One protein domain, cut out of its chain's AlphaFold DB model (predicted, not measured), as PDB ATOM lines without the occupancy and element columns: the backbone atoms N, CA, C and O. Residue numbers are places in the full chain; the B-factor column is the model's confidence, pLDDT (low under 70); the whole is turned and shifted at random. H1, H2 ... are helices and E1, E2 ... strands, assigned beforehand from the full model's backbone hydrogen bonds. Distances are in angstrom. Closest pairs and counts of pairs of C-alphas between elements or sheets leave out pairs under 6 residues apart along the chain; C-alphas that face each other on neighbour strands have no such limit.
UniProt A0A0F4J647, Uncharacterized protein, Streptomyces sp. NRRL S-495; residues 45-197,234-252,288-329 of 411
ATOM      1  N   PHE A  45     -16.970   9.380  36.533       75.25
ATOM      2  CA  PHE A  45     -18.387   9.034  36.340       75.25
ATOM      3  C   PHE A  45     -19.171  10.103  35.582       75.25
ATOM      4  O   PHE A  45     -19.928   9.792  34.667       75.25
ATOM      5  N   GLY A  46     -18.980  11.375  35.936       73.62
ATOM      6  CA  GLY A  46     -19.662  12.475  35.257       73.62
ATOM      7  C   GLY A  46     -19.152  12.704  33.831       73.62
ATOM      8  O   GLY A  46     -19.859  13.260  32.994       73.62
ATOM      9  N   SER A  47     -17.921  12.290  33.541       83.38
ATOM     10  CA  SER A  47     -17.286  12.510  32.239       83.38
ATOM     11  C   SER A  47     -17.750  11.511  31.173       83.38
ATOM     12  O   SER A  47     -17.700  11.828  29.983       83.38
ATOM     13  N   GLY A  48     -18.222  10.333  31.590       84.44
ATOM     14  CA  GLY A  48     -18.796   9.317  30.712       84.44
ATOM     15  C   GLY A  48     -20.195   9.675  30.205       84.44
ATOM     16  O   GLY A  48     -20.882  10.540  30.749       84.44
ATOM     17  N   LYS A  49     -20.622   8.989  29.139       88.19
ATOM     18  CA  LYS A  49     -21.993   9.065  28.599       88.19
ATOM     19  C   LYS A  49     -22.922   8.004  29.176       88.19
ATOM     20  O   LYS A  49     -24.130   8.096  28.992       88.19
ATOM     21  N   SER A  50     -22.376   6.989  29.832       86.75
ATOM     22  CA  SER A  50     -23.139   5.929  30.470       86.75
ATOM     23  C   SER A  50     -22.541   5.564  31.818       86.75
ATOM     24  O   SER A  50     -21.364   5.801  32.088       86.75
ATOM     25  N   PHE A  51     -23.392   5.018  32.674       86.31
ATOM     26  CA  PHE A  51     -23.059   4.612  34.028       86.31
ATOM     27  C   PHE A  51     -23.948   3.442  34.414       86.31
ATOM     28  O   PHE A  51     -25.143   3.462  34.121       86.31
ATOM     29  N   SER A  52     -23.403   2.463  35.126       88.56
ATOM     30  CA  SER A  52     -24.225   1.498  35.843       88.56
ATOM     31  C   SER A  52     -23.704   1.241  37.249       88.56
ATOM     32  O   SER A  52     -22.507   1.341  37.521       88.56
ATOM     33  N   ALA A  53     -24.618   0.883  38.143       87.25
ATOM     34  CA  ALA A  53     -24.302   0.395  39.472       87.25
ATOM     35  C   ALA A  53     -25.194  -0.798  39.810       87.25
ATOM     36  O   ALA A  53     -26.388  -0.792  39.520       87.25
ATOM     37  N   LYS A  54     -24.614  -1.818  40.436       90.94
ATOM     38  CA  LYS A  54     -25.297  -3.026  40.893       90.94
ATOM     39  C   LYS A  54     -25.066  -3.205  42.385       90.94
ATOM     40  O   LYS A  54     -23.938  -3.478  42.785       90.94
ATOM     41  N   LEU A  55     -26.123  -3.082  43.178       90.12
ATOM     42  CA  LEU A  55     -26.160  -3.387  44.603       90.12
ATOM     43  C   LEU A  55     -26.511  -4.865  44.818       90.12
ATOM     44  O   LEU A  55     -27.501  -5.353  44.274       90.12
ATOM     45  N   SER A  56     -25.735  -5.561  45.641       91.50
ATOM     46  CA  SER A  56     -25.997  -6.938  46.070       91.50
ATOM     47  C   SER A  56     -25.485  -7.190  47.486       91.50
ATOM     48  O   SER A  56     -24.558  -6.516  47.941       91.50
ATOM     49  N   VAL A  57     -26.035  -8.205  48.152       93.31
ATOM     50  CA  VAL A  57     -25.416  -8.796  49.345       93.31
ATOM     51  C   VAL A  57     -24.319  -9.750  48.866       93.31
ATOM     52  O   VAL A  57     -24.602 -10.749  48.213       93.31
ATOM     53  N   ASP A  58     -23.058  -9.436  49.144       94.06
ATOM     54  CA  ASP A  58     -21.887 -10.230  48.739       94.06
ATOM     55  C   ASP A  58     -21.599 -11.354  49.748       94.06
ATOM     56  O   ASP A  58     -20.470 -11.567  50.191       94.06
ATOM     57  N   ALA A  59     -22.661 -12.035  50.177       94.19
ATOM     58  CA  ALA A  59     -22.625 -13.064  51.202       94.19
ATOM     59  C   ALA A  59     -23.310 -14.337  50.706       94.19
ATOM     60  O   ALA A  59     -24.317 -14.310  50.001       94.19
ATOM     61  N   THR A  60     -22.773 -15.480  51.113       94.88
ATOM     62  CA  THR A  60     -23.433 -16.771  50.923       94.88
ATOM     63  C   THR A  60     -24.666 -16.884  51.827       94.88
ATOM     64  O   THR A  60     -24.701 -16.258  52.890       94.88
ATOM     65  N   PRO A  61     -25.643 -17.752  51.495       94.75
ATOM     66  CA  PRO A  61     -26.786 -18.002  52.375       94.75
ATOM     67  C   PRO A  61     -26.353 -18.391  53.796       94.75
ATOM     68  O   PRO A  61     -26.892 -17.881  54.770       94.75
ATOM     69  N   ALA A  62     -25.305 -19.211  53.930       94.69
ATOM     70  CA  ALA A  62     -24.769 -19.613  55.230       94.69
ATOM     71  C   ALA A  62     -24.232 -18.429  56.055       94.69
ATOM     72  O   ALA A  62     -24.416 -18.399  57.269       94.69
ATOM     73  N   GLN A  63     -23.592 -17.442  55.416       95.00
ATOM     74  CA  GLN A  63     -23.131 -16.229  56.102       95.00
ATOM     75  C   GLN A  63     -24.303 -15.360  56.565       95.00
ATOM     76  O   GLN A  63     -24.266 -14.845  57.678       95.00
ATOM     77  N   ILE A  64     -25.357 -15.246  55.753       94.62
ATOM     78  CA  ILE A  64     -26.572 -14.500  56.108       94.62
ATOM     79  C   ILE A  64     -27.262 -15.149  57.315       94.62
ATOM     80  O   ILE A  64     -27.584 -14.460  58.279       94.62
ATOM     81  N   GLN A  65     -27.403 -16.478  57.322       94.00
ATOM     82  CA  GLN A  65     -27.950 -17.204  58.474       94.00
ATOM     83  C   GLN A  65     -27.084 -17.042  59.727       94.00
ATOM     84  O   GLN A  65     -27.609 -16.816  60.814       94.00
ATOM     85  N   ALA A  66     -25.756 -17.124  59.583       93.06
ATOM     86  CA  ALA A  66     -24.832 -16.926  60.696       93.06
ATOM     87  C   ALA A  66     -24.931 -15.508  61.282       93.06
ATOM     88  O   ALA A  66     -24.894 -15.345  62.500       93.06
ATOM     89  N   PHE A  67     -25.096 -14.492  60.431       93.62
ATOM     90  CA  PHE A  67     -25.337 -13.117  60.860       93.62
ATOM     91  C   PHE A  67     -26.666 -12.974  61.617       93.62
ATOM     92  O   PHE A  67     -26.684 -12.406  62.710       93.62
ATOM     93  N   GLY A  68     -27.756 -13.534  61.084       91.69
ATOM     94  CA  GLY A  68     -29.060 -13.527  61.752       91.69
ATOM     95  C   GLY A  68     -29.018 -14.197  63.131       91.69
ATOM     96  O   GLY A  68     -29.368 -13.595  64.149       91.69
ATOM     97  N   ALA A  69     -28.453 -15.406  63.202       91.56
ATOM     98  CA  ALA A  69     -28.284 -16.135  64.458       91.56
ATOM     99  C   ALA A  69     -27.453 -15.352  65.493       91.56
ATOM    100  O   ALA A  69     -27.773 -15.358  66.682       91.56
ATOM    101  N   ALA A  70     -26.405 -14.648  65.057       88.94
ATOM    102  CA  ALA A  70     -25.560 -13.853  65.946       88.94
ATOM    103  C   ALA A  70     -26.240 -12.571  66.455       88.94
ATOM    104  O   ALA A  70     -25.977 -12.126  67.573       88.94
ATOM    105  N   THR A  71     -27.123 -11.975  65.656       88.06
ATOM    106  CA  THR A  71     -27.827 -10.728  66.001       88.06
ATOM    107  C   THR A  71     -29.134 -10.973  66.765       88.06
ATOM    108  O   THR A  71     -29.615 -10.088  67.487       88.06
ATOM    109  N   GLY A  72     -29.620 -12.218  66.754       85.62
ATOM    110  CA  GLY A  72     -30.816 -12.668  67.467       85.62
ATOM    111  C   GLY A  72     -32.077 -12.677  66.601       85.62
ATOM    112  O   GLY A  72     -33.175 -12.695  67.152       85.62
ATOM    113  N   GLU A  73     -31.917 -12.657  65.281       86.00
ATOM    114  CA  GLU A  73     -32.989 -12.750  64.293       86.00
ATOM    115  C   GLU A  73     -32.697 -13.947  63.386       86.00
ATOM    116  O   GLU A  73     -31.885 -13.870  62.467       86.00
ATOM    117  N   GLU A  74     -33.290 -15.105  63.690       89.25
ATOM    118  CA  GLU A  74     -33.080 -16.297  62.869       89.25
ATOM    119  C   GLU A  74     -33.624 -16.069  61.456       89.25
ATOM    120  O   GLU A  74     -34.820 -15.860  61.260       89.25
ATOM    121  N   ILE A  75     -32.730 -16.135  60.468       89.88
ATOM    122  CA  ILE A  75     -33.084 -16.081  59.051       89.88
ATOM    123  C   ILE A  75     -33.174 -17.520  58.552       89.88
ATOM    124  O   ILE A  75     -32.196 -18.281  58.604       89.88
ATOM    125  N   ASP A  76     -34.350 -17.911  58.069       90.12
ATOM    126  CA  ASP A  76     -34.549 -19.236  57.504       90.12
ATOM    127  C   ASP A  76     -33.731 -19.427  56.211       90.12
ATOM    128  O   ASP A  76     -33.160 -18.500  55.628       90.12
ATOM    129  N   LYS A  77     -33.623 -20.681  55.776       91.06
ATOM    130  CA  LYS A  77     -32.771 -21.058  54.647       91.06
ATOM    131  C   LYS A  77     -33.216 -20.414  53.334       91.06
ATOM    132  O   LYS A  77     -32.353 -20.068  52.523       91.06
ATOM    133  N   ASP A  78     -34.519 -20.279  53.121       87.12
ATOM    134  CA  ASP A  78     -35.074 -19.785  51.868       87.12
ATOM    135  C   ASP A  78     -34.931 -18.262  51.807       87.12
ATOM    136  O   ASP A  78     -34.390 -17.751  50.824       87.12
ATOM    137  N   SER A  79     -35.214 -17.553  52.905       87.06
ATOM    138  CA  SER A  79     -34.929 -16.116  53.040       87.06
ATOM    139  C   SER A  79     -33.442 -15.789  52.857       87.06
ATOM    140  O   SER A  79     -33.079 -14.856  52.139       87.06
ATOM    141  N   ALA A  80     -32.541 -16.580  53.448       91.31
ATOM    142  CA  ALA A  80     -31.104 -16.381  53.271       91.31
ATOM    143  C   ALA A  80     -30.652 -16.638  51.823       91.31
ATOM    144  O   ALA A  80     -29.796 -15.924  51.294       91.31
ATOM    145  N   ALA A  81     -31.229 -17.643  51.157       90.56
ATOM    146  CA  ALA A  81     -30.967 -17.910  49.748       90.56
ATOM    147  C   ALA A  81     -31.493 -16.790  48.839       90.56
ATOM    148  O   ALA A  81     -30.805 -16.409  47.890       90.56
ATOM    149  N   ALA A  82     -32.666 -16.241  49.152       86.25
ATOM    150  CA  ALA A  82     -33.271 -15.111  48.463       86.25
ATOM    151  C   ALA A  82     -32.386 -13.861  48.543       86.25
ATOM    152  O   ALA A  82     -32.029 -13.281  47.515       86.25
ATOM    153  N   LEU A  83     -31.961 -13.495  49.756       87.88
ATOM    154  CA  LEU A  83     -31.105 -12.335  50.014       87.88
ATOM    155  C   LEU A  83     -29.736 -12.451  49.330       87.88
ATOM    156  O   LEU A  83     -29.236 -11.466  48.791       87.88
ATOM    157  N   ALA A  84     -29.146 -13.649  49.300       91.69
ATOM    158  CA  ALA A  84     -27.891 -13.894  48.583       91.69
ATOM    159  C   ALA A  84     -28.048 -13.832  47.051       91.69
ATOM    160  O   ALA A  84     -27.084 -13.589  46.327       91.69
ATOM    161  N   ALA A  85     -29.248 -14.112  46.539       90.38
ATOM    162  CA  ALA A  85     -29.524 -14.172  45.109       90.38
ATOM    163  C   ALA A  85     -29.974 -12.828  44.521       90.38
ATOM    164  O   ALA A  85     -29.798 -12.600  43.321       90.38
ATOM    165  N   VAL A  86     -30.580 -11.963  45.337       89.50
ATOM    166  CA  VAL A  86     -31.185 -10.719  44.866       89.50
ATOM    167  C   VAL A  86     -30.135  -9.644  44.596       89.50
ATOM    168  O   VAL A  86     -29.165  -9.466  45.334       89.50
ATOM    169  N   SER A  87     -30.332  -8.885  43.523       87.81
ATOM    170  CA  SER A  87     -29.545  -7.681  43.280       87.81
ATOM    171  C   SER A  87     -30.367  -6.601  42.598       87.81
ATOM    172  O   SER A  87     -31.271  -6.898  41.818       87.81
ATOM    173  N   LEU A  88     -30.030  -5.348  42.881       85.06
ATOM    174  CA  LEU A  88     -30.633  -4.177  42.262       85.06
ATOM    175  C   LEU A  88     -29.601  -3.512  41.360       85.06
ATOM    176  O   LEU A  88     -28.535  -3.116  41.820       85.06
ATOM    177  N   SER A  89     -29.920  -3.369  40.082       86.38
ATOM    178  CA  SER A  89     -29.083  -2.676  39.109       86.38
ATOM    179  C   SER A  89     -29.759  -1.400  38.636       86.38
ATOM    180  O   SER A  89     -30.949  -1.401  38.329       86.38
ATOM    181  N   ILE A  90     -28.983  -0.328  38.541       84.56
ATOM    182  CA  ILE A  90     -29.356   0.913  37.867       84.56
ATOM    183  C   ILE A  90     -28.385   1.151  36.718       84.56
ATOM    184  O   ILE A  90     -27.189   0.885  36.846       84.56
ATOM    185  N   ALA A  91     -28.883   1.651  35.596       87.19
ATOM    186  CA  ALA A  91     -28.052   2.079  34.482       87.19
ATOM    187  C   ALA A  91     -28.609   3.352  33.854       87.19
ATOM    188  O   ALA A  91     -29.819   3.519  33.753       87.19
ATOM    189  N   PHE A  92     -27.716   4.223  33.406       86.00
ATOM    190  CA  PHE A  92     -28.031   5.464  32.720       86.00
ATOM    191  C   PHE A  92     -27.190   5.566  31.457       86.00
ATOM    192  O   PHE A  92     -26.040   5.124  31.422       86.00
ATOM    193  N   SER A  93     -27.747   6.185  30.427       88.44
ATOM    194  CA  SER A  93     -27.004   6.563  29.231       88.44
ATOM    195  C   SER A  93     -27.561   7.842  28.637       88.44
ATOM    196  O   SER A  93     -28.772   8.034  28.660       88.44
ATOM    197  N   ALA A  94     -26.702   8.679  28.072       87.38
ATOM    198  CA  ALA A  94     -27.099   9.918  27.430       87.38
ATOM    199  C   ALA A  94     -26.270  10.237  26.183       87.38
ATOM    200  O   ALA A  94     -25.175   9.709  25.978       87.38
ATOM    201  N   ASP A  95     -26.766  11.159  25.358       86.00
ATOM    202  CA  ASP A  95     -26.066  11.594  24.139       86.00
ATOM    203  C   ASP A  95     -24.829  12.465  24.432       86.00
ATOM    204  O   ASP A  95     -23.896  12.558  23.620       86.00
ATOM    205  N   LYS A  96     -24.795  13.076  25.621       85.06
ATOM    206  CA  LYS A  96     -23.731  13.945  26.146       85.06
ATOM    207  C   LYS A  96     -23.199  13.409  27.488       85.06
ATOM    208  O   LYS A  96     -23.869  12.582  28.101       85.06
ATOM    209  N   PRO A  97     -22.011  13.850  27.947       86.81
ATOM    210  CA  PRO A  97     -21.493  13.461  29.256       86.81
ATOM    211  C   PRO A  97     -22.498  13.723  30.383       86.81
ATOM    212  O   PRO A  97     -23.170  14.758  30.383       86.81
ATOM    213  N   LEU A  98     -22.576  12.816  31.359       79.69
ATOM    214  CA  LEU A  98     -23.565  12.883  32.441       79.69
ATOM    215  C   LEU A  98     -23.444  14.171  33.274       79.69
ATOM    216  O   LEU A  98     -24.451  14.732  33.696       79.69
ATOM    217  N   LYS A  99     -22.227  14.701  33.445       78.88
ATOM    218  CA  LYS A  99     -21.959  15.984  34.125       78.88
ATOM    219  C   LYS A  99     -22.548  17.204  33.402       78.88
ATOM    220  O   LYS A  99     -22.678  18.259  34.012       78.88
ATOM    221  N   ASP A 100     -22.858  17.070  32.110       81.44
ATOM    222  CA  ASP A 100     -23.398  18.137  31.258       81.44
ATOM    223  C   ASP A 100     -24.936  18.035  31.120       81.44
ATOM    224  O   ASP A 100     -25.574  18.817  30.398       81.44
ATOM    225  N   ILE A 101     -25.562  17.063  31.797       72.50
ATOM    226  CA  ILE A 101     -27.016  16.967  31.935       72.50
ATOM    227  C   ILE A 101     -27.456  17.976  32.995       72.50
ATOM    228  O   ILE A 101     -26.973  17.970  34.125       72.50
ATOM    229  N   GLN A 102     -28.381  18.859  32.621       59.62
ATOM    230  CA  GLN A 102     -28.968  19.815  33.551       59.62
ATOM    231  C   GLN A 102     -30.302  19.263  34.058       59.62
ATOM    232  O   GLN A 102     -31.069  18.741  33.246       59.62
ATOM    233  N   PRO A 103     -30.615  19.405  35.357       54.09
ATOM    234  CA  PRO A 103     -31.957  19.139  35.847       54.09
ATOM    235  C   PRO A 103     -32.929  20.067  35.113       54.09
ATOM    236  O   PRO A 103     -32.800  21.293  35.158       54.09
ATOM    237  N   THR A 104     -33.889  19.495  34.402       50.59
ATOM    238  CA  THR A 104     -34.941  20.263  33.742       50.59
ATOM    239  C   THR A 104     -35.920  20.788  34.789       50.59
ATOM    240  O   THR A 104     -36.317  20.093  35.725       50.59
ATOM    241  N   LYS A 105     -36.304  22.065  34.661       42.81
ATOM    242  CA  LYS A 105     -37.294  22.685  35.550       42.81
ATOM    243  C   LYS A 105     -38.637  21.964  35.393       42.81
ATOM    244  O   LYS A 105     -39.170  21.939  34.288       42.81
ATOM    245  N   GLY A 106     -39.184  21.441  36.492       43.00
ATOM    246  CA  GLY A 106     -40.512  20.817  36.529       43.00
ATOM    247  C   GLY A 106     -40.534  19.286  36.498       43.00
ATOM    248  O   GLY A 106     -41.620  18.723  36.492       43.00
ATOM    249  N   ALA A 107     -39.382  18.607  36.512       45.09
ATOM    250  CA  ALA A 107     -39.348  17.165  36.746       45.09
ATOM    251  C   ALA A 107     -39.697  16.879  38.218       45.09
ATOM    252  O   ALA A 107     -38.907  17.174  39.115       45.09
ATOM    253  N   GLY A 108     -40.900  16.364  38.479       37.69
ATOM    254  CA  GLY A 108     -41.246  15.787  39.778       37.69
ATOM    255  C   GLY A 108     -40.392  14.546  40.045       37.69
ATOM    256  O   GLY A 108     -40.045  13.812  39.121       37.69
ATOM    257  N   ASN A 109     -40.018  14.312  41.302       39.88
ATOM    258  CA  ASN A 109     -39.087  13.241  41.655       39.88
ATOM    259  C   ASN A 109     -39.838  11.984  42.110       39.88
ATOM    260  O   ASN A 109     -40.628  12.046  43.048       39.88
ATOM    261  N   GLY A 110     -39.540  10.841  41.486       35.53
ATOM    262  CA  GLY A 110     -40.018   9.519  41.929       35.53
ATOM    263  C   GLY A 110     -39.713   8.379  40.953       35.53
ATOM    264  O   GLY A 110     -39.448   7.255  41.361       35.53
ATOM    265  N   ALA A 111     -39.618   8.689  39.666       34.72
ATOM    266  CA  ALA A 111     -38.964   7.860  38.670       34.72
ATOM    267  C   ALA A 111     -38.012   8.771  37.899       34.72
ATOM    268  O   ALA A 111     -38.286   9.952  37.714       34.72
ATOM    269  N   ALA A 112     -36.863   8.238  37.519       36.97
ATOM    270  CA  ALA A 112     -35.841   8.895  36.720       36.97
ATOM    271  C   ALA A 112     -36.402   9.807  35.613       36.97
ATOM    272  O   ALA A 112     -37.468   9.547  35.077       36.97
ATOM    273  N   THR A 113     -35.635  10.818  35.212       43.31
ATOM    274  CA  THR A 113     -35.417  11.169  33.792       43.31
ATOM    275  C   THR A 113     -36.591  11.551  32.877       43.31
ATOM    276  O   THR A 113     -36.334  11.836  31.711       43.31
ATOM    277  N   ALA A 114     -37.831  11.698  33.350       43.00
ATOM    278  CA  ALA A 114     -38.986  11.982  32.482       43.00
ATOM    279  C   ALA A 114     -38.949  13.330  31.719       43.00
ATOM    280  O   ALA A 114     -39.846  13.607  30.924       43.00
ATOM    281  N   ALA A 115     -37.931  14.175  31.900       51.28
ATOM    282  CA  ALA A 115     -37.918  15.511  31.310       51.28
ATOM    283  C   ALA A 115     -36.747  15.820  30.359       51.28
ATOM    284  O   ALA A 115     -36.806  16.855  29.699       51.28
ATOM    285  N   ASP A 116     -35.733  14.953  30.215       63.19
ATOM    286  CA  ASP A 116     -34.735  15.088  29.136       63.19
ATOM    287  C   ASP A 116     -34.720  13.810  28.272       63.19
ATOM    288  O   ASP A 116     -34.164  12.797  28.696       63.19
ATOM    289  N   PRO A 117     -35.313  13.829  27.059       68.81
ATOM    290  CA  PRO A 117     -35.370  12.657  26.183       68.81
ATOM    291  C   PRO A 117     -33.991  12.185  25.703       68.81
ATOM    292  O   PRO A 117     -33.901  11.100  25.132       68.81
ATOM    293  N   SER A 118     -32.931  12.973  25.930       75.50
ATOM    294  CA  SER A 118     -31.545  12.569  25.673       75.50
ATOM    295  C   SER A 118     -30.961  11.661  26.756       75.50
ATOM    296  O   SER A 118     -29.819  11.230  26.612       75.50
ATOM    297  N   VAL A 119     -31.709  11.373  27.830       80.88
ATOM    298  CA  VAL A 119     -31.303  10.467  28.909       80.88
ATOM    299  C   VAL A 119     -32.194   9.232  28.917       80.88
ATOM    300  O   VAL A 119     -33.416   9.317  29.011       80.88
ATOM    301  N   SER A 120     -31.553   8.071  28.879       86.56
ATOM    302  CA  SER A 120     -32.182   6.779  29.099       86.56
ATOM    303  C   SER A 120     -31.766   6.215  30.452       86.56
ATOM    304  O   SER A 120     -30.607   6.345  30.853       86.56
ATOM    305  N   ALA A 121     -32.691   5.544  31.133       85.50
ATOM    306  CA  ALA A 121     -32.462   4.919  32.432       85.50
ATOM    307  C   ALA A 121     -33.004   3.485  32.456       85.50
ATOM    308  O   ALA A 121     -33.983   3.175  31.783       85.50
ATOM    309  N   SER A 122     -32.382   2.611  33.241       85.88
ATOM    310  CA  SER A 122     -32.828   1.243  33.503       85.88
ATOM    311  C   SER A 122     -32.721   0.944  34.989       85.88
ATOM    312  O   SER A 122     -31.710   1.261  35.610       85.88
ATOM    313  N   TYR A 123     -33.733   0.278  35.524       84.56
ATOM    314  CA  TYR A 123     -33.800  -0.256  36.877       84.56
ATOM    315  C   TYR A 123     -34.131  -1.731  36.760       84.56
ATOM    316  O   TYR A 123     -35.101  -2.093  36.096       84.56
ATOM    317  N   THR A 124     -33.328  -2.588  37.372       87.31
ATOM    318  CA  THR A 124     -33.498  -4.034  37.258       87.31
ATOM    319  C   THR A 124     -33.333  -4.673  38.620       87.31
ATOM    320  O   THR A 124     -32.257  -4.610  39.210       87.31
ATOM    321  N   LEU A 125     -34.385  -5.323  39.098       87.06
ATOM    322  CA  LEU A 125     -34.299  -6.286  40.182       87.06
ATOM    323  C   LEU A 125     -34.006  -7.646  39.558       87.06
ATOM    324  O   LEU A 125     -34.759  -8.104  38.701       87.06
ATOM    325  N   THR A 126     -32.925  -8.297  39.964       89.19
ATOM    326  CA  THR A 126     -32.596  -9.653  39.511       89.19
ATOM    327  C   THR A 126     -32.663 -10.626  40.668       89.19
ATOM    328  O   THR A 126     -32.242 -10.285  41.770       89.19
ATOM    329  N   GLY A 127     -33.097 -11.847  40.393       87.00
ATOM    330  CA  GLY A 127     -33.088 -12.957  41.333       87.00
ATOM    331  C   GLY A 127     -31.996 -13.973  41.019       87.00
ATOM    332  O   GLY A 127     -30.967 -13.683  40.397       87.00
ATOM    333  N   LYS A 128     -32.261 -15.211  41.432       80.50
ATOM    334  CA  LYS A 128     -31.355 -16.352  41.287       80.50
ATOM    335  C   LYS A 128     -30.884 -16.535  39.841       80.50
ATOM    336  O   LYS A 128     -31.664 -16.475  38.897       80.50
ATOM    337  N   GLY A 129     -29.579 -16.753  39.669       79.06
ATOM    338  CA  GLY A 129     -28.965 -16.934  38.348       79.06
ATOM    339  C   GLY A 129     -28.896 -15.664  37.489       79.06
ATOM    340  O   GLY A 129     -28.508 -15.752  36.329       79.06
ATOM    341  N   GLY A 130     -29.246 -14.493  38.039       83.00
ATOM    342  CA  GLY A 130     -29.239 -13.220  37.315       83.00
ATOM    343  C   GLY A 130     -30.478 -12.981  36.449       83.00
ATOM    344  O   GLY A 130     -30.480 -12.035  35.661       83.00
ATOM    345  N   ALA A 131     -31.521 -13.806  36.584       87.25
ATOM    346  CA  ALA A 131     -32.784 -13.599  35.883       87.25
ATOM    347  C   ALA A 131     -33.472 -12.308  36.377       87.25
ATOM    348  O   ALA A 131     -33.521 -12.077  37.590       87.25
ATOM    349  N   PRO A 132     -33.982 -11.447  35.478       89.50
ATOM    350  CA  PRO A 132     -34.689 -10.233  35.869       89.50
ATOM    351  C   PRO A 132     -36.064 -10.580  36.451       89.50
ATOM    352  O   PRO A 132     -36.880 -11.197  35.778       89.50
ATOM    353  N   LEU A 133     -36.313 -10.148  37.686       88.12
ATOM    354  CA  LEU A 133     -37.598 -10.267  38.382       88.12
ATOM    355  C   LEU A 133     -38.500  -9.068  38.127       88.12
ATOM    356  O   LEU A 133     -39.716  -9.190  38.066       88.12
ATOM    357  N   ALA A 134     -37.904  -7.890  37.992       89.50
ATOM    358  CA  ALA A 134     -38.604  -6.678  37.611       89.50
ATOM    359  C   ALA A 134     -37.647  -5.786  36.840       89.50
ATOM    360  O   ALA A 134     -36.467  -5.670  37.187       89.50
ATOM    361  N   GLU A 135     -38.145  -5.152  35.790       89.56
ATOM    362  CA  GLU A 135     -37.356  -4.226  35.003       89.56
ATOM    363  C   GLU A 135     -38.193  -3.033  34.565       89.56
ATOM    364  O   GLU A 135     -39.293  -3.188  34.041       89.56
ATOM    365  N   LEU A 136     -37.633  -1.845  34.759       87.38
ATOM    366  CA  LEU A 136     -38.180  -0.580  34.303       87.38
ATOM    367  C   LEU A 136     -37.119   0.113  33.456       87.38
ATOM    368  O   LEU A 136     -36.000   0.320  33.920       87.38
ATOM    369  N   ARG A 137     -37.459   0.503  32.231       90.00
ATOM    370  CA  ARG A 137     -36.603   1.328  31.378       90.00
ATOM    371  C   ARG A 137     -37.322   2.595  30.981       90.00
ATOM    372  O   ARG A 137     -38.517   2.583  30.726       90.00
ATOM    373  N   GLN A 138     -36.571   3.669  30.848       86.38
ATOM    374  CA  GLN A 138     -37.026   4.890  30.214       86.38
ATOM    375  C   GLN A 138     -36.104   5.190  29.051       86.38
ATOM    376  O   GLN A 138     -34.888   5.231  29.232       86.38
ATOM    377  N   VAL A 139     -36.671   5.337  27.857       88.19
ATOM    378  CA  VAL A 139     -35.911   5.563  26.625       88.19
ATOM    379  C   VAL A 139     -36.726   6.462  25.709       88.19
ATOM    380  O   VAL A 139     -37.857   6.123  25.355       88.19
ATOM    381  N   GLY A 140     -36.157   7.606  25.322       81.94
ATOM    382  CA  GLY A 140     -36.786   8.529  24.373       81.94
ATOM    383  C   GLY A 140     -38.158   9.044  24.824       81.94
ATOM    384  O   GLY A 140     -39.055   9.192  24.000       81.94
ATOM    385  N   GLY A 141     -38.349   9.257  26.131       75.56
ATOM    386  CA  GLY A 141     -39.613   9.731  26.712       75.56
ATOM    387  C   GLY A 141     -40.702   8.665  26.890       75.56
ATOM    388  O   GLY A 141     -41.746   8.970  27.458       75.56
ATOM    389  N   LYS A 142     -40.470   7.416  26.462       83.38
ATOM    390  CA  LYS A 142     -41.349   6.280  26.774       83.38
ATOM    391  C   LYS A 142     -40.822   5.502  27.973       83.38
ATOM    392  O   LYS A 142     -39.610   5.319  28.115       83.38
ATOM    393  N   THR A 143     -41.741   4.998  28.787       86.81
ATOM    394  CA  THR A 143     -41.438   4.056  29.864       86.81
ATOM    395  C   THR A 143     -41.772   2.646  29.406       86.81
ATOM    396  O   THR A 143     -42.775   2.429  28.732       86.81
ATOM    397  N   TYR A 144     -40.926   1.690  29.768       91.25
ATOM    398  CA  TYR A 144     -41.082   0.276  29.480       91.25
ATOM    399  C   TYR A 144     -40.979  -0.501  30.778       91.25
ATOM    400  O   TYR A 144     -40.074  -0.242  31.570       91.25
ATOM    401  N   ALA A 145     -41.864  -1.465  30.985       91.19
ATOM    402  CA  ALA A 145     -41.872  -2.270  32.196       91.19
ATOM    403  C   ALA A 145     -42.078  -3.749  31.880       91.19
ATOM    404  O   ALA A 145     -42.709  -4.102  30.883       91.19
ATOM    405  N   ARG A 146     -41.540  -4.601  32.749       93.00
ATOM    406  CA  ARG A 146     -41.875  -6.021  32.850       93.00
ATOM    407  C   ARG A 146     -41.609  -6.520  34.265       93.00
ATOM    408  O   ARG A 146     -40.775  -5.958  34.976       93.00
ATOM    409  N   GLY A 147     -42.268  -7.601  34.640       90.44
ATOM    410  CA  GLY A 147     -42.037  -8.334  35.877       90.44
ATOM    411  C   GLY A 147     -42.119  -9.834  35.636       90.44
ATOM    412  O   GLY A 147     -42.702 -10.274  34.656       90.44
ATOM    413  N   ASP A 148     -41.520 -10.612  36.519       90.38
ATOM    414  CA  ASP A 148     -41.635 -12.063  36.567       90.38
ATOM    415  C   ASP A 148     -42.209 -12.428  37.935       90.38
ATOM    416  O   ASP A 148     -41.480 -12.609  38.913       90.38
ATOM    417  N   LEU A 149     -43.540 -12.451  38.015       88.00
ATOM    418  CA  LEU A 149     -44.254 -12.708  39.263       88.00
ATOM    419  C   LEU A 149     -43.984 -14.131  39.775       88.00
ATOM    420  O   LEU A 149     -43.806 -14.326  40.974       88.00
ATOM    421  N   ALA A 150     -43.877 -15.102  38.865       87.50
ATOM    422  CA  ALA A 150     -43.516 -16.478  39.190       87.50
ATOM    423  C   ALA A 150     -42.094 -16.560  39.763       87.50
ATOM    424  O   ALA A 150     -41.874 -17.186  40.801       87.50
ATOM    425  N   GLY A 151     -41.132 -15.885  39.127       88.19
ATOM    426  CA  GLY A 151     -39.766 -15.773  39.632       88.19
ATOM    427  C   GLY A 151     -39.689 -15.053  40.981       88.19
ATOM    428  O   GLY A 151     -38.895 -15.442  41.838       88.19
ATOM    429  N   PHE A 152     -40.522 -14.030  41.198       84.88
ATOM    430  CA  PHE A 152     -40.600 -13.317  42.474       84.88
ATOM    431  C   PHE A 152     -41.168 -14.210  43.583       84.88
ATOM    432  O   PHE A 152     -40.557 -14.294  44.644       84.88
ATOM    433  N   ALA A 153     -42.261 -14.935  43.326       83.88
ATOM    434  CA  ALA A 153     -42.824 -15.905  44.268       83.88
ATOM    435  C   ALA A 153     -41.791 -16.973  44.650       83.88
ATOM    436  O   ALA A 153     -41.530 -17.197  45.828       83.88
ATOM    437  N   GLN A 154     -41.093 -17.543  43.661       85.50
ATOM    438  CA  GLN A 154     -40.010 -18.497  43.919       85.50
ATOM    439  C   GLN A 154     -38.865 -17.900  44.741       85.50
ATOM    440  O   GLN A 154     -38.239 -18.619  45.519       85.50
ATOM    441  N   LEU A 155     -38.560 -16.608  44.564       81.94
ATOM    442  CA  LEU A 155     -37.538 -15.927  45.355       81.94
ATOM    443  C   LEU A 155     -37.940 -15.881  46.833       81.94
ATOM    444  O   LEU A 155     -37.089 -16.125  47.678       81.94
ATOM    445  N   VAL A 156     -39.204 -15.589  47.141       78.56
ATOM    446  CA  VAL A 156     -39.699 -15.460  48.524       78.56
ATOM    447  C   VAL A 156     -40.167 -16.787  49.140       78.56
ATOM    448  O   VAL A 156     -40.700 -16.793  50.243       78.56
ATOM    449  N   GLY A 157     -39.949 -17.916  48.456       78.31
ATOM    450  CA  GLY A 157     -40.335 -19.248  48.938       78.31
ATOM    451  C   GLY A 157     -41.807 -19.609  48.706       78.31
ATOM    452  O   GLY A 157     -42.277 -20.621  49.220       78.31
ATOM    453  N   GLU A 158     -42.529 -18.817  47.915       80.38
ATOM    454  CA  GLU A 158     -43.918 -19.068  47.532       80.38
ATOM    455  C   GLU A 158     -44.031 -19.918  46.257       80.38
ATOM    456  O   GLU A 158     -43.102 -20.057  45.451       80.38
ATOM    457  N   ASN A 159     -45.213 -20.501  46.056       80.00
ATOM    458  CA  ASN A 159     -45.506 -21.313  44.887       80.00
ATOM    459  C   ASN A 159     -45.884 -20.428  43.690       80.00
ATOM    460  O   ASN A 159     -46.918 -19.765  43.690       80.00
ATOM    461  N   ALA A 160     -45.084 -20.482  42.622       82.56
ATOM    462  CA  ALA A 160     -45.344 -19.749  41.380       82.56
ATOM    463  C   ALA A 160     -46.756 -19.984  40.808       82.56
ATOM    464  O   ALA A 160     -47.366 -19.055  40.286       82.56
ATOM    465  N   ALA A 161     -47.301 -21.198  40.947       80.12
ATOM    466  CA  ALA A 161     -48.628 -21.527  40.424       80.12
ATOM    467  C   ALA A 161     -49.766 -20.779  41.146       80.12
ATOM    468  O   ALA A 161     -50.832 -20.586  40.570       80.12
ATOM    469  N   GLU A 162     -49.555 -20.349  42.395       74.81
ATOM    470  CA  GLU A 162     -50.565 -19.621  43.176       74.81
ATOM    471  C   GLU A 162     -50.677 -18.157  42.730       74.81
ATOM    472  O   GLU A 162     -51.769 -17.591  42.719       74.81
ATOM    473  N   VAL A 163     -49.567 -17.560  42.287       74.88
ATOM    474  CA  VAL A 163     -49.524 -16.161  41.836       74.88
ATOM    475  C   VAL A 163     -49.818 -15.996  40.344       74.88
ATOM    476  O   VAL A 163     -50.205 -14.912  39.910       74.88
ATOM    477  N   GLU A 164     -49.700 -17.055  39.539       74.81
ATOM    478  CA  GLU A 164     -50.048 -17.022  38.112       74.81
ATOM    479  C   GLU A 164     -51.526 -16.678  37.871       74.81
ATOM    480  O   GLU A 164     -51.834 -15.962  36.915       74.81
ATOM    481  N   GLY A 165     -52.423 -17.090  38.777       71.88
ATOM    482  CA  GLY A 165     -53.850 -16.755  38.722       71.88
ATOM    483  C   GLY A 165     -54.138 -15.254  38.855       71.88
ATOM    484  O   GLY A 165     -55.120 -14.766  38.299       71.88
ATOM    485  N   LEU A 166     -53.252 -14.486  39.505       71.19
ATOM    486  CA  LEU A 166     -53.384 -13.024  39.587       71.19
ATOM    487  C   LEU A 166     -53.228 -12.367  38.212       71.19
ATOM    488  O   LEU A 166     -53.883 -11.368  37.931       71.19
ATOM    489  N   ALA A 167     -52.400 -12.938  37.333       74.00
ATOM    490  CA  ALA A 167     -52.198 -12.413  35.986       74.00
ATOM    491  C   ALA A 167     -53.390 -12.689  35.050       74.00
ATOM    492  O   ALA A 167     -53.520 -12.016  34.028       74.00
ATOM    493  N   GLU A 168     -54.248 -13.664  35.369       74.12
ATOM    494  CA  GLU A 168     -55.410 -14.043  34.551       74.12
ATOM    495  C   GLU A 168     -56.588 -13.072  34.695       74.12
ATOM    496  O   GLU A 168     -57.398 -12.951  33.777       74.12
ATOM    497  N   GLY A 169     -56.666 -12.355  35.821       71.94
ATOM    498  CA  GLY A 169     -57.678 -11.323  36.065       71.94
ATOM    499  C   GLY A 169     -57.333  -9.948  35.485       71.94
ATOM    500  O   GLY A 169     -58.161  -9.046  35.547       71.94
ATOM    501  N   LEU A 170     -56.126  -9.772  34.939       78.31
ATOM    502  CA  LEU A 170     -55.635  -8.486  34.444       78.31
ATOM    503  C   LEU A 170     -55.846  -8.337  32.931       78.31
ATOM    504  O   LEU A 170     -55.888  -9.336  32.204       78.31
ATOM    505  N   PRO A 171     -55.879  -7.093  32.408       81.06
ATOM    506  CA  PRO A 171     -55.793  -6.851  30.973       81.06
ATOM    507  C   PRO A 171     -54.616  -7.611  30.353       81.06
ATOM    508  O   PRO A 171     -53.525  -7.655  30.927       81.06
ATOM    509  N   THR A 172     -54.809  -8.187  29.162       85.75
ATOM    510  CA  THR A 172     -53.846  -9.117  28.542       85.75
ATOM    511  C   THR A 172     -52.419  -8.576  28.502       85.75
ATOM    512  O   THR A 172     -51.480  -9.302  28.816       85.75
ATOM    513  N   ALA A 173     -52.235  -7.299  28.155       85.62
ATOM    514  CA  ALA A 173     -50.914  -6.681  28.106       85.62
ATOM    515  C   ALA A 173     -50.228  -6.643  29.486       85.62
ATOM    516  O   ALA A 173     -49.032  -6.907  29.578       85.62
ATOM    517  N   LEU A 174     -50.978  -6.391  30.561       82.94
ATOM    518  CA  LEU A 174     -50.459  -6.360  31.928       82.94
ATOM    519  C   LEU A 174     -50.205  -7.768  32.482       82.94
ATOM    520  O   LEU A 174     -49.154  -8.013  33.071       82.94
ATOM    521  N   GLY A 175     -51.116  -8.712  32.233       86.25
ATOM    522  CA  GLY A 175     -50.897 -10.121  32.574       86.25
ATOM    523  C   GLY A 175     -49.642 -10.678  31.891       86.25
ATOM    524  O   GLY A 175     -48.840 -11.371  32.513       86.25
ATOM    525  N   ASN A 176     -49.410 -10.297  30.633       88.88
ATOM    526  CA  ASN A 176     -48.185 -10.607  29.898       88.88
ATOM    527  C   ASN A 176     -46.955  -9.889  30.475       88.88
ATOM    528  O   ASN A 176     -45.871 -10.479  30.532       88.88
ATOM    529  N   ALA A 177     -47.112  -8.645  30.941       90.38
ATOM    530  CA  ALA A 177     -46.038  -7.895  31.581       90.38
ATOM    531  C   ALA A 177     -45.494  -8.604  32.822       90.38
ATOM    532  O   ALA A 177     -44.280  -8.652  32.991       90.38
ATOM    533  N   LEU A 178     -46.377  -9.185  33.644       89.69
ATOM    534  CA  LEU A 178     -46.037  -9.966  34.844       89.69
ATOM    535  C   LEU A 178     -45.466 -11.364  34.542       89.69
ATOM    536  O   LEU A 178     -44.975 -12.036  35.449       89.69
ATOM    537  N   LYS A 179     -45.513 -11.787  33.274       90.06
ATOM    538  CA  LYS A 179     -44.897 -13.015  32.740       90.06
ATOM    539  C   LYS A 179     -43.580 -12.724  32.003       90.06
ATOM    540  O   LYS A 179     -43.106 -13.533  31.207       90.06
ATOM    541  N   GLY A 180     -43.003 -11.545  32.220       91.00
ATOM    542  CA  GLY A 180     -41.704 -11.134  31.691       91.00
ATOM    543  C   GLY A 180     -41.736 -10.506  30.296       91.00
ATOM    544  O   GLY A 180     -40.667 -10.191  29.753       91.00
ATOM    545  N   GLN A 181     -42.917 -10.305  29.703       94.38
ATOM    546  CA  GLN A 181     -43.041  -9.601  28.426       94.38
ATOM    547  C   GLN A 181     -42.980  -8.087  28.636       94.38
ATOM    548  O   GLN A 181     -43.346  -7.569  29.682       94.38
ATOM    549  N   TRP A 182     -42.493  -7.357  27.640       96.25
ATOM    550  CA  TRP A 182     -42.386  -5.908  27.749       96.25
ATOM    551  C   TRP A 182     -43.716  -5.227  27.453       96.25
ATOM    552  O   TRP A 182     -44.365  -5.513  26.445       96.25
ATOM    553  N   VAL A 183     -44.059  -4.251  28.282       93.88
ATOM    554  CA  VAL A 183     -45.071  -3.239  27.975       93.88
ATOM    555  C   VAL A 183     -44.433  -1.864  27.878       93.88
ATOM    556  O   VAL A 183     -43.343  -1.650  28.408       93.88
ATOM    557  N   SER A 184     -45.095  -0.940  27.189       92.56
ATOM    558  CA  SER A 184     -44.677   0.457  27.082       92.56
ATOM    559  C   SER A 184     -45.834   1.409  27.347       92.56
ATOM    560  O   SER A 184     -46.976   1.088  27.037       92.56
ATOM    561  N   PHE A 185     -45.537   2.570  27.920       85.50
ATOM    562  CA  PHE A 185     -46.507   3.625  28.195       85.50
ATOM    563  C   PHE A 185     -45.825   4.998  28.218       85.50
ATOM    564  O   PHE A 185     -44.613   5.111  28.434       85.50
ATOM    565  N   ASP A 186     -46.601   6.054  27.982       79.12
ATOM    566  CA  ASP A 186     -46.124   7.431  28.108       79.12
ATOM    567  C   ASP A 186     -46.056   7.814  29.595       79.12
ATOM    568  O   ASP A 186     -47.036   7.677  30.328       79.12
ATOM    569  N   ALA A 187     -44.900   8.300  30.057       67.50
ATOM    570  CA  ALA A 187     -44.729   8.729  31.446       67.50
ATOM    571  C   ALA A 187     -45.711   9.854  31.831       67.50
ATOM    572  O   ALA A 187     -46.202   9.887  32.957       67.50
ATOM    573  N   LYS A 188     -46.077  10.722  30.877       65.88
ATOM    574  CA  LYS A 188     -47.050  11.801  31.097       65.88
ATOM    575  C   LYS A 188     -48.467  11.284  31.310       65.88
ATOM    576  O   LYS A 188     -49.250  11.935  31.995       65.88
ATOM    577  N   ALA A 189     -48.806  10.123  30.745       63.00
ATOM    578  CA  ALA A 189     -50.100   9.494  30.996       63.00
ATOM    579  C   ALA A 189     -50.217   9.041  32.462       63.00
ATOM    580  O   ALA A 189     -51.290   9.138  33.052       63.00
ATOM    581  N   LEU A 190     -49.109   8.630  33.089       57.94
ATOM    582  CA  LEU A 190     -49.071   8.278  34.511       57.94
ATOM    583  C   LEU A 190     -49.197   9.513  35.425       57.94
ATOM    584  O   LEU A 190     -49.874   9.480  36.450       57.94
ATOM    585  N   GLU A 191     -48.592  10.635  35.028       53.75
ATOM    586  CA  GLU A 191     -48.721  11.910  35.747       53.75
ATOM    587  C   GLU A 191     -50.151  12.470  35.671       53.75
ATOM    588  O   GLU A 191     -50.696  12.934  36.674       53.75
ATOM    589  N   ALA A 192     -50.788  12.383  34.499       51.56
ATOM    590  CA  ALA A 192     -52.151  12.867  34.272       51.56
ATOM    591  C   ALA A 192     -53.217  12.089  35.065       51.56
ATOM    592  O   ALA A 192     -54.313  12.597  35.291       51.56
ATOM    593  N   THR A 193     -52.890  10.872  35.497       49.62
ATOM    594  CA  THR A 193     -53.794   9.964  36.213       49.62
ATOM    595  C   THR A 193     -53.633  10.029  37.728       49.62
ATOM    596  O   THR A 193     -54.309   9.308  38.455       49.62
ATOM    597  N   GLY A 194     -52.776  10.931  38.224       40.72
ATOM    598  CA  GLY A 194     -52.495  11.078  39.653       40.72
ATOM    599  C   GLY A 194     -51.587   9.979  40.211       40.72
ATOM    600  O   GLY A 194     -51.398   9.907  41.423       40.72
ATOM    601  N   GLY A 195     -51.002   9.145  39.343       43.47
ATOM    602  CA  GLY A 195     -50.061   8.082  39.684       43.47
ATOM    603  C   GLY A 195     -48.685   8.640  40.025       43.47
ATOM    604  O   GLY A 195     -47.700   8.395  39.332       43.47
ATOM    605  N   THR A 196     -48.594   9.423  41.093       37.06
ATOM    606  CA  THR A 196     -47.309   9.878  41.612       37.06
ATOM    607  C   THR A 196     -46.643   8.723  42.344       37.06
ATOM    608  O   THR A 196     -47.024   8.388  43.464       37.06
ATOM    609  N   GLY A 197     -45.688   8.087  41.663       39.75
ATOM    610  CA  GLY A 197     -44.973   6.897  42.107       39.75
ATOM    611  C   GLY A 197     -44.469   6.984  43.546       39.75
ATOM    612  O   GLY A 197     -43.525   7.710  43.851       39.75
ATOM    613  N   PHE A 234      -8.730   8.247  54.581       90.94
ATOM    614  CA  PHE A 234      -8.472   7.420  53.409       90.94
ATOM    615  C   PHE A 234      -7.170   6.659  53.604       90.94
ATOM    616  O   PHE A 234      -6.108   7.265  53.723       90.94
ATOM    617  N   GLU A 235      -7.230   5.336  53.607       92.75
ATOM    618  CA  GLU A 235      -6.053   4.484  53.717       92.75
ATOM    619  C   GLU A 235      -5.867   3.689  52.422       92.75
ATOM    620  O   GLU A 235      -6.700   2.855  52.073       92.75
ATOM    621  N   ASP A 236      -4.771   3.940  51.702       92.94
ATOM    622  CA  ASP A 236      -4.388   3.136  50.536       92.94
ATOM    623  C   ASP A 236      -3.850   1.778  51.017       92.94
ATOM    624  O   ASP A 236      -2.797   1.698  51.655       92.94
ATOM    625  N   LYS A 237      -4.591   0.705  50.727       94.19
ATOM    626  CA  LYS A 237      -4.248  -0.682  51.072       94.19
ATOM    627  C   LYS A 237      -3.420  -1.368  49.977       94.19
ATOM    628  O   LYS A 237      -3.173  -2.571  50.059       94.19
ATOM    629  N   GLY A 238      -2.976  -0.631  48.960       92.00
ATOM    630  CA  GLY A 238      -2.250  -1.157  47.813       92.00
ATOM    631  C   GLY A 238      -3.190  -1.794  46.795       92.00
ATOM    632  O   GLY A 238      -4.283  -1.294  46.546       92.00
ATOM    633  N   LYS A 239      -2.757  -2.897  46.174       93.38
ATOM    634  CA  LYS A 239      -3.542  -3.596  45.151       93.38
ATOM    635  C   LYS A 239      -4.128  -4.904  45.659       93.38
ATOM    636  O   LYS A 239      -3.427  -5.696  46.281       93.38
ATOM    637  N   GLN A 240      -5.374  -5.163  45.289       92.94
ATOM    638  CA  GLN A 240      -6.052  -6.443  45.442       92.94
ATOM    639  C   GLN A 240      -6.661  -6.823  44.089       92.94
ATOM    640  O   GLN A 240      -7.352  -6.016  43.473       92.94
ATOM    641  N   ASP A 241      -6.357  -8.024  43.593       92.44
ATOM    642  CA  ASP A 241      -6.856  -8.529  42.302       92.44
ATOM    643  C   ASP A 241      -6.604  -7.567  41.122       92.44
ATOM    644  O   ASP A 241      -7.430  -7.391  40.231       92.44
ATOM    645  N   GLY A 242      -5.446  -6.896  41.138       92.88
ATOM    646  CA  GLY A 242      -5.040  -5.918  40.120       92.88
ATOM    647  C   GLY A 242      -5.618  -4.507  40.294       92.88
ATOM    648  O   GLY A 242      -5.148  -3.591  39.616       92.88
ATOM    649  N   LYS A 243      -6.554  -4.311  41.228       95.19
ATOM    650  CA  LYS A 243      -7.249  -3.044  41.502       95.19
ATOM    651  C   LYS A 243      -6.680  -2.359  42.736       95.19
ATOM    652  O   LYS A 243      -6.337  -3.039  43.698       95.19
ATOM    653  N   ASP A 244      -6.601  -1.034  42.731       94.88
ATOM    654  CA  ASP A 244      -6.218  -0.282  43.931       94.88
ATOM    655  C   ASP A 244      -7.341  -0.404  44.971       94.88
ATOM    656  O   ASP A 244      -8.501  -0.160  44.645       94.88
ATOM    657  N   ARG A 245      -7.013  -0.773  46.211       96.38
ATOM    658  CA  ARG A 245      -7.955  -0.852  47.331       96.38
ATOM    659  C   ARG A 245      -7.714   0.315  48.273       96.38
ATOM    660  O   ARG A 245      -6.614   0.478  48.791       96.38
ATOM    661  N   ILE A 246      -8.754   1.092  48.536       95.25
ATOM    662  CA  ILE A 246      -8.713   2.230  49.453       95.25
ATOM    663  C   ILE A 246      -9.783   2.020  50.516       95.25
ATOM    664  O   ILE A 246     -10.964   1.945  50.191       95.25
ATOM    665  N   THR A 247      -9.384   1.953  51.781       95.50
ATOM    666  CA  THR A 247     -10.327   1.921  52.900       95.50
ATOM    667  C   THR A 247     -10.690   3.352  53.277       95.50
ATOM    668  O   THR A 247      -9.815   4.159  53.590       95.50
ATOM    669  N   VAL A 248     -11.980   3.667  53.266       92.81
ATOM    670  CA  VAL A 248     -12.519   4.949  53.724       92.81
ATOM    671  C   VAL A 248     -13.174   4.740  55.075       92.81
ATOM    672  O   VAL A 248     -14.042   3.884  55.219       92.81
ATOM    673  N   THR A 249     -12.754   5.518  56.065       93.25
ATOM    674  CA  THR A 249     -13.272   5.445  57.433       93.25
ATOM    675  C   THR A 249     -14.003   6.731  57.791       93.25
ATOM    676  O   THR A 249     -13.461   7.817  57.589       93.25
ATOM    677  N   ALA A 250     -15.205   6.604  58.354       90.62
ATOM    678  CA  ALA A 250     -16.051   7.719  58.775       90.62
ATOM    679  C   ALA A 250     -16.590   7.496  60.202       90.62
ATOM    680  O   ALA A 250     -16.980   6.372  60.527       90.62
ATOM    681  N   PRO A 251     -16.683   8.522  61.065       91.38
ATOM    682  CA  PRO A 251     -17.367   8.398  62.351       91.38
ATOM    683  C   PRO A 251     -18.878   8.173  62.138       91.38
ATOM    684  O   PRO A 251     -19.562   9.069  61.644       91.38
ATOM    685  N   ALA A 252     -19.412   7.000  62.514       87.56
ATOM    686  CA  ALA A 252     -20.771   6.569  62.144       87.56
ATOM    687  C   ALA A 252     -21.866   7.569  62.532       87.56
ATOM    688  O   ALA A 252     -22.696   7.964  61.709       87.56
ATOM    689  N   PRO A 288     -15.973   4.424  64.475       90.50
ATOM    690  CA  PRO A 288     -15.753   4.579  63.046       90.50
ATOM    691  C   PRO A 288     -16.274   3.364  62.268       90.50
ATOM    692  O   PRO A 288     -16.093   2.224  62.699       90.50
ATOM    693  N   LEU A 289     -16.894   3.620  61.121       91.12
ATOM    694  CA  LEU A 289     -17.251   2.617  60.124       91.12
ATOM    695  C   LEU A 289     -16.267   2.695  58.970       91.12
ATOM    696  O   LEU A 289     -15.861   3.792  58.584       91.12
ATOM    697  N   ALA A 290     -15.931   1.544  58.402       93.44
ATOM    698  CA  ALA A 290     -15.079   1.441  57.234       93.44
ATOM    699  C   ALA A 290     -15.861   0.908  56.029       93.44
ATOM    700  O   ALA A 290     -16.696   0.009  56.144       93.44
ATOM    701  N   LEU A 291     -15.551   1.441  54.855       93.94
ATOM    702  CA  LEU A 291     -15.911   0.861  53.566       93.94
ATOM    703  C   LEU A 291     -14.646   0.724  52.724       93.94
ATOM    704  O   LEU A 291     -13.707   1.503  52.879       93.94
ATOM    705  N   ASP A 292     -14.619  -0.249  51.826       94.88
ATOM    706  CA  ASP A 292     -13.528  -0.405  50.870       94.88
ATOM    707  C   ASP A 292     -13.976   0.048  49.482       94.88
ATOM    708  O   ASP A 292     -15.051  -0.310  48.996       94.88
ATOM    709  N   LEU A 293     -13.123   0.833  48.835       95.38
ATOM    710  CA  LEU A 293     -13.236   1.256  47.448       95.38
ATOM    711  C   LEU A 293     -12.205   0.498  46.620       95.38
ATOM    712  O   LEU A 293     -11.034   0.438  46.991       95.38
ATOM    713  N   TYR A 294     -12.621  -0.024  45.472       95.56
ATOM    714  CA  TYR A 294     -11.735  -0.686  44.522       95.56
ATOM    715  C   TYR A 294     -11.685   0.099  43.218       95.56
ATOM    716  O   TYR A 294     -12.702   0.214  42.525       95.56
ATOM    717  N   LEU A 295     -10.505   0.595  42.854       94.38
ATOM    718  CA  LEU A 295     -10.281   1.361  41.632       94.38
ATOM    719  C   LEU A 295      -9.600   0.493  40.570       94.38
ATOM    720  O   LEU A 295      -8.526  -0.063  40.800       94.38
ATOM    721  N   ASP A 296     -10.209   0.404  39.394       92.62
ATOM    722  CA  ASP A 296      -9.665  -0.287  38.226       92.62
ATOM    723  C   ASP A 296      -9.170   0.755  37.220       92.62
ATOM    724  O   ASP A 296      -9.942   1.589  36.752       92.62
ATOM    725  N   GLY A 297      -7.858   0.801  36.972       89.25
ATOM    726  CA  GLY A 297      -7.262   1.834  36.115       89.25
ATOM    727  C   GLY A 297      -7.529   3.279  36.573       89.25
ATOM    728  O   GLY A 297      -7.485   4.192  35.756       89.25
ATOM    729  N   GLY A 298      -7.822   3.494  37.862       88.75
ATOM    730  CA  GLY A 298      -8.193   4.802  38.419       88.75
ATOM    731  C   GLY A 298      -9.691   5.131  38.372       88.75
ATOM    732  O   GLY A 298     -10.083   6.173  38.885       88.75
ATOM    733  N   ALA A 299     -10.534   4.257  37.817       89.38
ATOM    734  CA  ALA A 299     -11.989   4.395  37.841       89.38
ATOM    735  C   ALA A 299     -12.599   3.570  38.986       89.38
ATOM    736  O   ALA A 299     -12.179   2.439  39.234       89.38
ATOM    737  N   LEU A 300     -13.603   4.106  39.693       90.50
ATOM    738  CA  LEU A 300     -14.257   3.374  40.783       90.50
ATOM    739  C   LEU A 300     -15.006   2.163  40.225       90.50
ATOM    740  O   LEU A 300     -15.936   2.321  39.446       90.50
ATOM    741  N   SER A 301     -14.625   0.958  40.633       93.56
ATOM    742  CA  SER A 301     -15.217  -0.284  40.124       93.56
ATOM    743  C   SER A 301     -16.082  -1.002  41.155       93.56
ATOM    744  O   SER A 301     -17.041  -1.674  40.784       93.56
ATOM    745  N   VAL A 302     -15.766  -0.880  42.447       95.06
ATOM    746  CA  VAL A 302     -16.530  -1.516  43.528       95.06
ATOM    747  C   VAL A 302     -16.481  -0.654  44.784       95.06
ATOM    748  O   VAL A 302     -15.423  -0.130  45.123       95.06
ATOM    749  N   VAL A 303     -17.602  -0.569  45.494       94.31
ATOM    750  CA  VAL A 303     -17.670  -0.200  46.914       94.31
ATOM    751  C   VAL A 303     -18.138  -1.426  47.691       94.31
ATOM    752  O   VAL A 303     -19.118  -2.056  47.291       94.31
ATOM    753  N   THR A 304     -17.486  -1.758  48.801       95.50
ATOM    754  CA  THR A 304     -17.973  -2.776  49.740       95.50
ATOM    755  C   THR A 304     -18.108  -2.204  51.141       95.50
ATOM    756  O   THR A 304     -17.217  -1.501  51.617       95.50
ATOM    757  N   PHE A 305     -19.204  -2.534  51.815       93.62
ATOM    758  CA  PHE A 305     -19.487  -2.120  53.185       93.62
ATOM    759  C   PHE A 305     -20.025  -3.307  53.977       93.62
ATOM    760  O   PHE A 305     -21.003  -3.916  53.563       93.62
ATOM    761  N   ASP A 306     -19.416  -3.636  55.111       94.19
ATOM    762  CA  ASP A 306     -19.915  -4.711  55.968       94.19
ATOM    763  C   ASP A 306     -20.996  -4.189  56.926       94.19
ATOM    764  O   ASP A 306     -20.689  -3.407  57.829       94.19
ATOM    765  N   LEU A 307     -22.247  -4.633  56.737       90.75
ATOM    766  CA  LEU A 307     -23.384  -4.290  57.600       90.75
ATOM    767  C   LEU A 307     -23.182  -4.763  59.040       90.75
ATOM    768  O   LEU A 307     -23.718  -4.144  59.956       90.75
ATOM    769  N   ALA A 308     -22.357  -5.789  59.265       91.31
ATOM    770  CA  ALA A 308     -22.004  -6.237  60.608       91.31
ATOM    771  C   ALA A 308     -21.327  -5.143  61.447       91.31
ATOM    772  O   ALA A 308     -21.359  -5.181  62.673       91.31
ATOM    773  N   GLN A 309     -20.765  -4.109  60.817       91.44
ATOM    774  CA  GLN A 309     -20.218  -2.961  61.540       91.44
ATOM    775  C   GLN A 309     -21.292  -2.107  62.233       91.44
ATOM    776  O   GLN A 309     -20.958  -1.328  63.127       91.44
ATOM    777  N   LEU A 310     -22.565  -2.243  61.854       87.00
ATOM    778  CA  LEU A 310     -23.683  -1.543  62.492       87.00
ATOM    779  C   LEU A 310     -24.229  -2.288  63.716       87.00
ATOM    780  O   LEU A 310     -24.870  -1.667  64.555       87.00
ATOM    781  N   GLU A 311     -23.922  -3.578  63.855       87.00
ATOM    782  CA  GLU A 311     -24.476  -4.441  64.897       87.00
ATOM    783  C   GLU A 311     -23.450  -4.734  65.993       87.00
ATOM    784  O   GLU A 311     -22.397  -5.318  65.743       87.00
ATOM    785  N   GLU A 312     -23.755  -4.366  67.240       84.19
ATOM    786  CA  GLU A 312     -22.858  -4.608  68.386       84.19
ATOM    787  C   GLU A 312     -22.660  -6.099  68.679       84.19
ATOM    788  O   GLU A 312     -21.604  -6.510  69.158       84.19
ATOM    789  N   LYS A 313     -23.680  -6.914  68.387       84.25
ATOM    790  CA  LYS A 313     -23.638  -8.370  68.572       84.25
ATOM    791  C   LYS A 313     -22.881  -9.089  67.458       84.25
ATOM    792  O   LYS A 313     -22.502 -10.245  67.638       84.25
ATOM    793  N   ALA A 314     -22.679  -8.438  66.314       84.44
ATOM    794  CA  ALA A 314     -21.946  -9.038  65.216       84.44
ATOM    795  C   ALA A 314     -20.443  -9.033  65.535       84.44
ATOM    796  O   ALA A 314     -19.863  -8.019  65.929       84.44
ATOM    797  N   GLY A 315     -19.812 -10.198  65.394       77.31
ATOM    798  CA  GLY A 315     -18.421 -10.423  65.771       77.31
ATOM    799  C   GLY A 315     -17.531 -10.803  64.587       77.31
ATOM    800  O   GLY A 315     -18.007 -10.990  63.462       77.31
ATOM    801  N   PRO A 316     -16.218 -10.975  64.824       72.62
ATOM    802  CA  PRO A 316     -15.316 -11.563  63.841       72.62
ATOM    803  C   PRO A 316     -15.829 -12.953  63.431       72.62
ATOM    804  O   PRO A 316     -15.822 -13.879  64.239       72.62
ATOM    805  N   GLY A 317     -16.303 -13.096  62.190       75.81
ATOM    806  CA  GLY A 317     -16.872 -14.348  61.670       75.81
ATOM    807  C   GLY A 317     -18.341 -14.277  61.249       75.81
ATOM    808  O   GLY A 317     -18.824 -15.225  60.637       75.81
ATOM    809  N   THR A 318     -19.029 -13.157  61.484       90.88
ATOM    810  CA  THR A 318     -20.411 -12.935  61.022       90.88
ATOM    811  C   THR A 318     -20.501 -11.744  60.059       90.88
ATOM    812  O   THR A 318     -21.265 -10.818  60.328       90.88
ATOM    813  N   PRO A 319     -19.687 -11.694  58.984       92.25
ATOM    814  CA  PRO A 319     -19.723 -10.571  58.060       92.25
ATOM    815  C   PRO A 319     -21.015 -10.607  57.243       92.25
ATOM    816  O   PRO A 319     -21.468 -11.674  56.820       92.25
ATOM    817  N   LEU A 320     -21.560  -9.431  56.963       94.12
ATOM    818  CA  LEU A 320     -22.666  -9.238  56.038       94.12
ATOM    819  C   LEU A 320     -22.296  -8.123  55.042       94.12
ATOM    820  O   LEU A 320     -22.781  -6.992  55.142       94.12
ATOM    821  N   PRO A 321     -21.390  -8.410  54.090       94.50
ATOM    822  CA  PRO A 321     -20.928  -7.425  53.126       94.50
ATOM    823  C   PRO A 321     -22.027  -7.067  52.125       94.50
ATOM    824  O   PRO A 321     -22.578  -7.913  51.425       94.50
ATOM    825  N   LEU A 322     -22.296  -5.777  52.003       93.19
ATOM    826  CA  LEU A 322     -22.926  -5.183  50.838       93.19
ATOM    827  C   LEU A 322     -21.862  -4.814  49.819       93.19
ATOM    828  O   LEU A 322     -20.781  -4.332  50.163       93.19
ATOM    829  N   ARG A 323     -22.209  -4.979  48.549       94.94
ATOM    830  CA  ARG A 323     -21.355  -4.647  47.418       94.94
ATOM    831  C   ARG A 323     -22.125  -3.812  46.412       94.94
ATOM    832  O   ARG A 323     -23.212  -4.193  45.991       94.94
ATOM    833  N   ILE A 324     -21.519  -2.711  45.986       92.75
ATOM    834  CA  ILE A 324     -21.957  -1.916  44.842       92.75
ATOM    835  C   ILE A 324     -20.886  -2.053  43.764       92.75
ATOM    836  O   ILE A 324     -19.779  -1.543  43.922       92.75
ATOM    837  N   ALA A 325     -21.188  -2.773  42.688       94.25
ATOM    838  CA  ALA A 325     -20.312  -2.895  41.528       94.25
ATOM    839  C   ALA A 325     -20.674  -1.838  40.483       94.25
ATOM    840  O   ALA A 325     -21.844  -1.699  40.135       94.25
ATOM    841  N   PHE A 326     -19.679  -1.125  39.967       90.75
ATOM    842  CA  PHE A 326     -19.853  -0.041  39.009       90.75
ATOM    843  C   PHE A 326     -19.380  -0.454  37.619       90.75
ATOM    844  O   PHE A 326     -18.296  -1.021  37.463       90.75
ATOM    845  N   GLY A 327     -20.198  -0.155  36.613       86.50
ATOM    846  CA  GLY A 327     -19.847  -0.273  35.207       86.50
ATOM    847  C   GLY A 327     -19.571   1.098  34.603       86.50
ATOM    848  O   GLY A 327     -20.388   2.014  34.723       86.50
ATOM    849  N   HIS A 328     -18.432   1.209  33.923       75.44
ATOM    850  CA  HIS A 328     -18.090   2.339  33.059       75.44
ATOM    851  C   HIS A 328     -18.270   1.917  31.606       75.44
ATOM    852  O   HIS A 328     -18.104   0.738  31.289       75.44
ATOM    853  N   ASP A 329     -18.636   2.864  30.743       71.00
ATOM    854  CA  ASP A 329     -18.823   2.628  29.305       71.00
ATOM    855  C   ASP A 329     -19.778   1.462  28.995       71.00
ATOM    856  O   ASP A 329     -19.621   0.721  28.019       71.00
TER     857      ASP A 329
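Overview. This is residues 45 to 197, 234 to 252 and 288 to 329 of the 411 residues of an uncharacterized protein of Streptomyces sp. NRRL S-495 (UniProt A0A0F4J647). Picture one wide, twisted wall of eleven strands, with helices H1 to H5 and H7 gathered at one end of the strands and H6 at the other end of E6. The 214 printed residues hold seven named helices and eleven named strands, running E1 H1 H2 E2 E3 E4 E5 H3 H4 H5 E6 H6 E7 E8 E9 E10 H7 E11. The sheet's order is E6 E5 E4 E3 E2 E1 E11 E10 E9 E8 E7, antiparallel throughout, and the class is mixed. The whole is only just compact, close to loose, with a radius of gyration of the C-alphas of 20.2 A and spans of 52 by 48 by 30 A.

Along the chain. Find C-alpha 50 at (-23.139, 5.929, 30.470); from there E1 runs 24.0 A to residue 57. Next come H1, residues 61 to 71, 15.5 A, and H2, 77 to 85. Then read E2, 87 to 94, E3, 119 to 126, E4, 132 to 139, and E5, 142 to 147. H3, 149 to 155, H4, 160 to 168, and H5, 172 to 177, lead to E6, 183 to 186, and H6, 187 to 192. Beyond the first cut are E7, 234 to 240, and E8, 243 to 251, 25.8 A; beyond the second, E9, 288 to 296, 26.0 A, E10, 299 to 306, and H7, 307 to 310. E11, 321 to 328, ends at C-alpha 328, (-18.090, 2.339, 33.059).

Arrangement. Start at E1, an inner strand: N 54 and O 325 of E11 are 2.8 A apart, and N 53 and O 90 of E2 2.9 A. E2 E3 E4 E5 form a meander, each strand the antiparallel neighbour of the one before: look at N 91 and O 122, 2.9 A, N 123 and O 136, 2.8 A, and N 137 and O 144, 2.8 A. Edge strand E6 has N 185 and O 143 of E5 at 2.9 A. Beyond E11, find N 303 and O 324, 2.9 A, N 292 and O 304, 2.9 A, N 246 and O 293, 2.8 A, and N 235 and O 247, 2.8 A, reaching edge strand E7. H1 touches H2, closest C-alphas Pro 61 and Ala 80, 4.7 A. H3 and H4 form a helical hairpin, closest C-alphas Ala 150 and Ala 160, 4.3 A; H4 and H5 touch only at the corner, Ala 167 and Gly 175, 4.3 A. H2, H3 and H6 only graze the sheet; H5 and H7 stand at the sheet's level, at heights of 2.2 A and 0.9 A. Every O i to N i+4 pair is within hydrogen-bond range in H1, H2, H3, H5 and H6; H4 has 1 of 5, with 4 of 6 O i to N i+3 pairs, and H7 is too short for one.

Size, cuts and confidence. The C-alphas of Gly 169 and Gly 238 are the two farthest apart, 57.6 A. Residues 198 to 233 and 253 to 287 are not printed; the gaps are 38.2 A and 5.5 A. Of the links printed whole, E2 to E3 is long, 24 residues. The model's pLDDT is under 70 at residues 102 to 117 and 187 to 197.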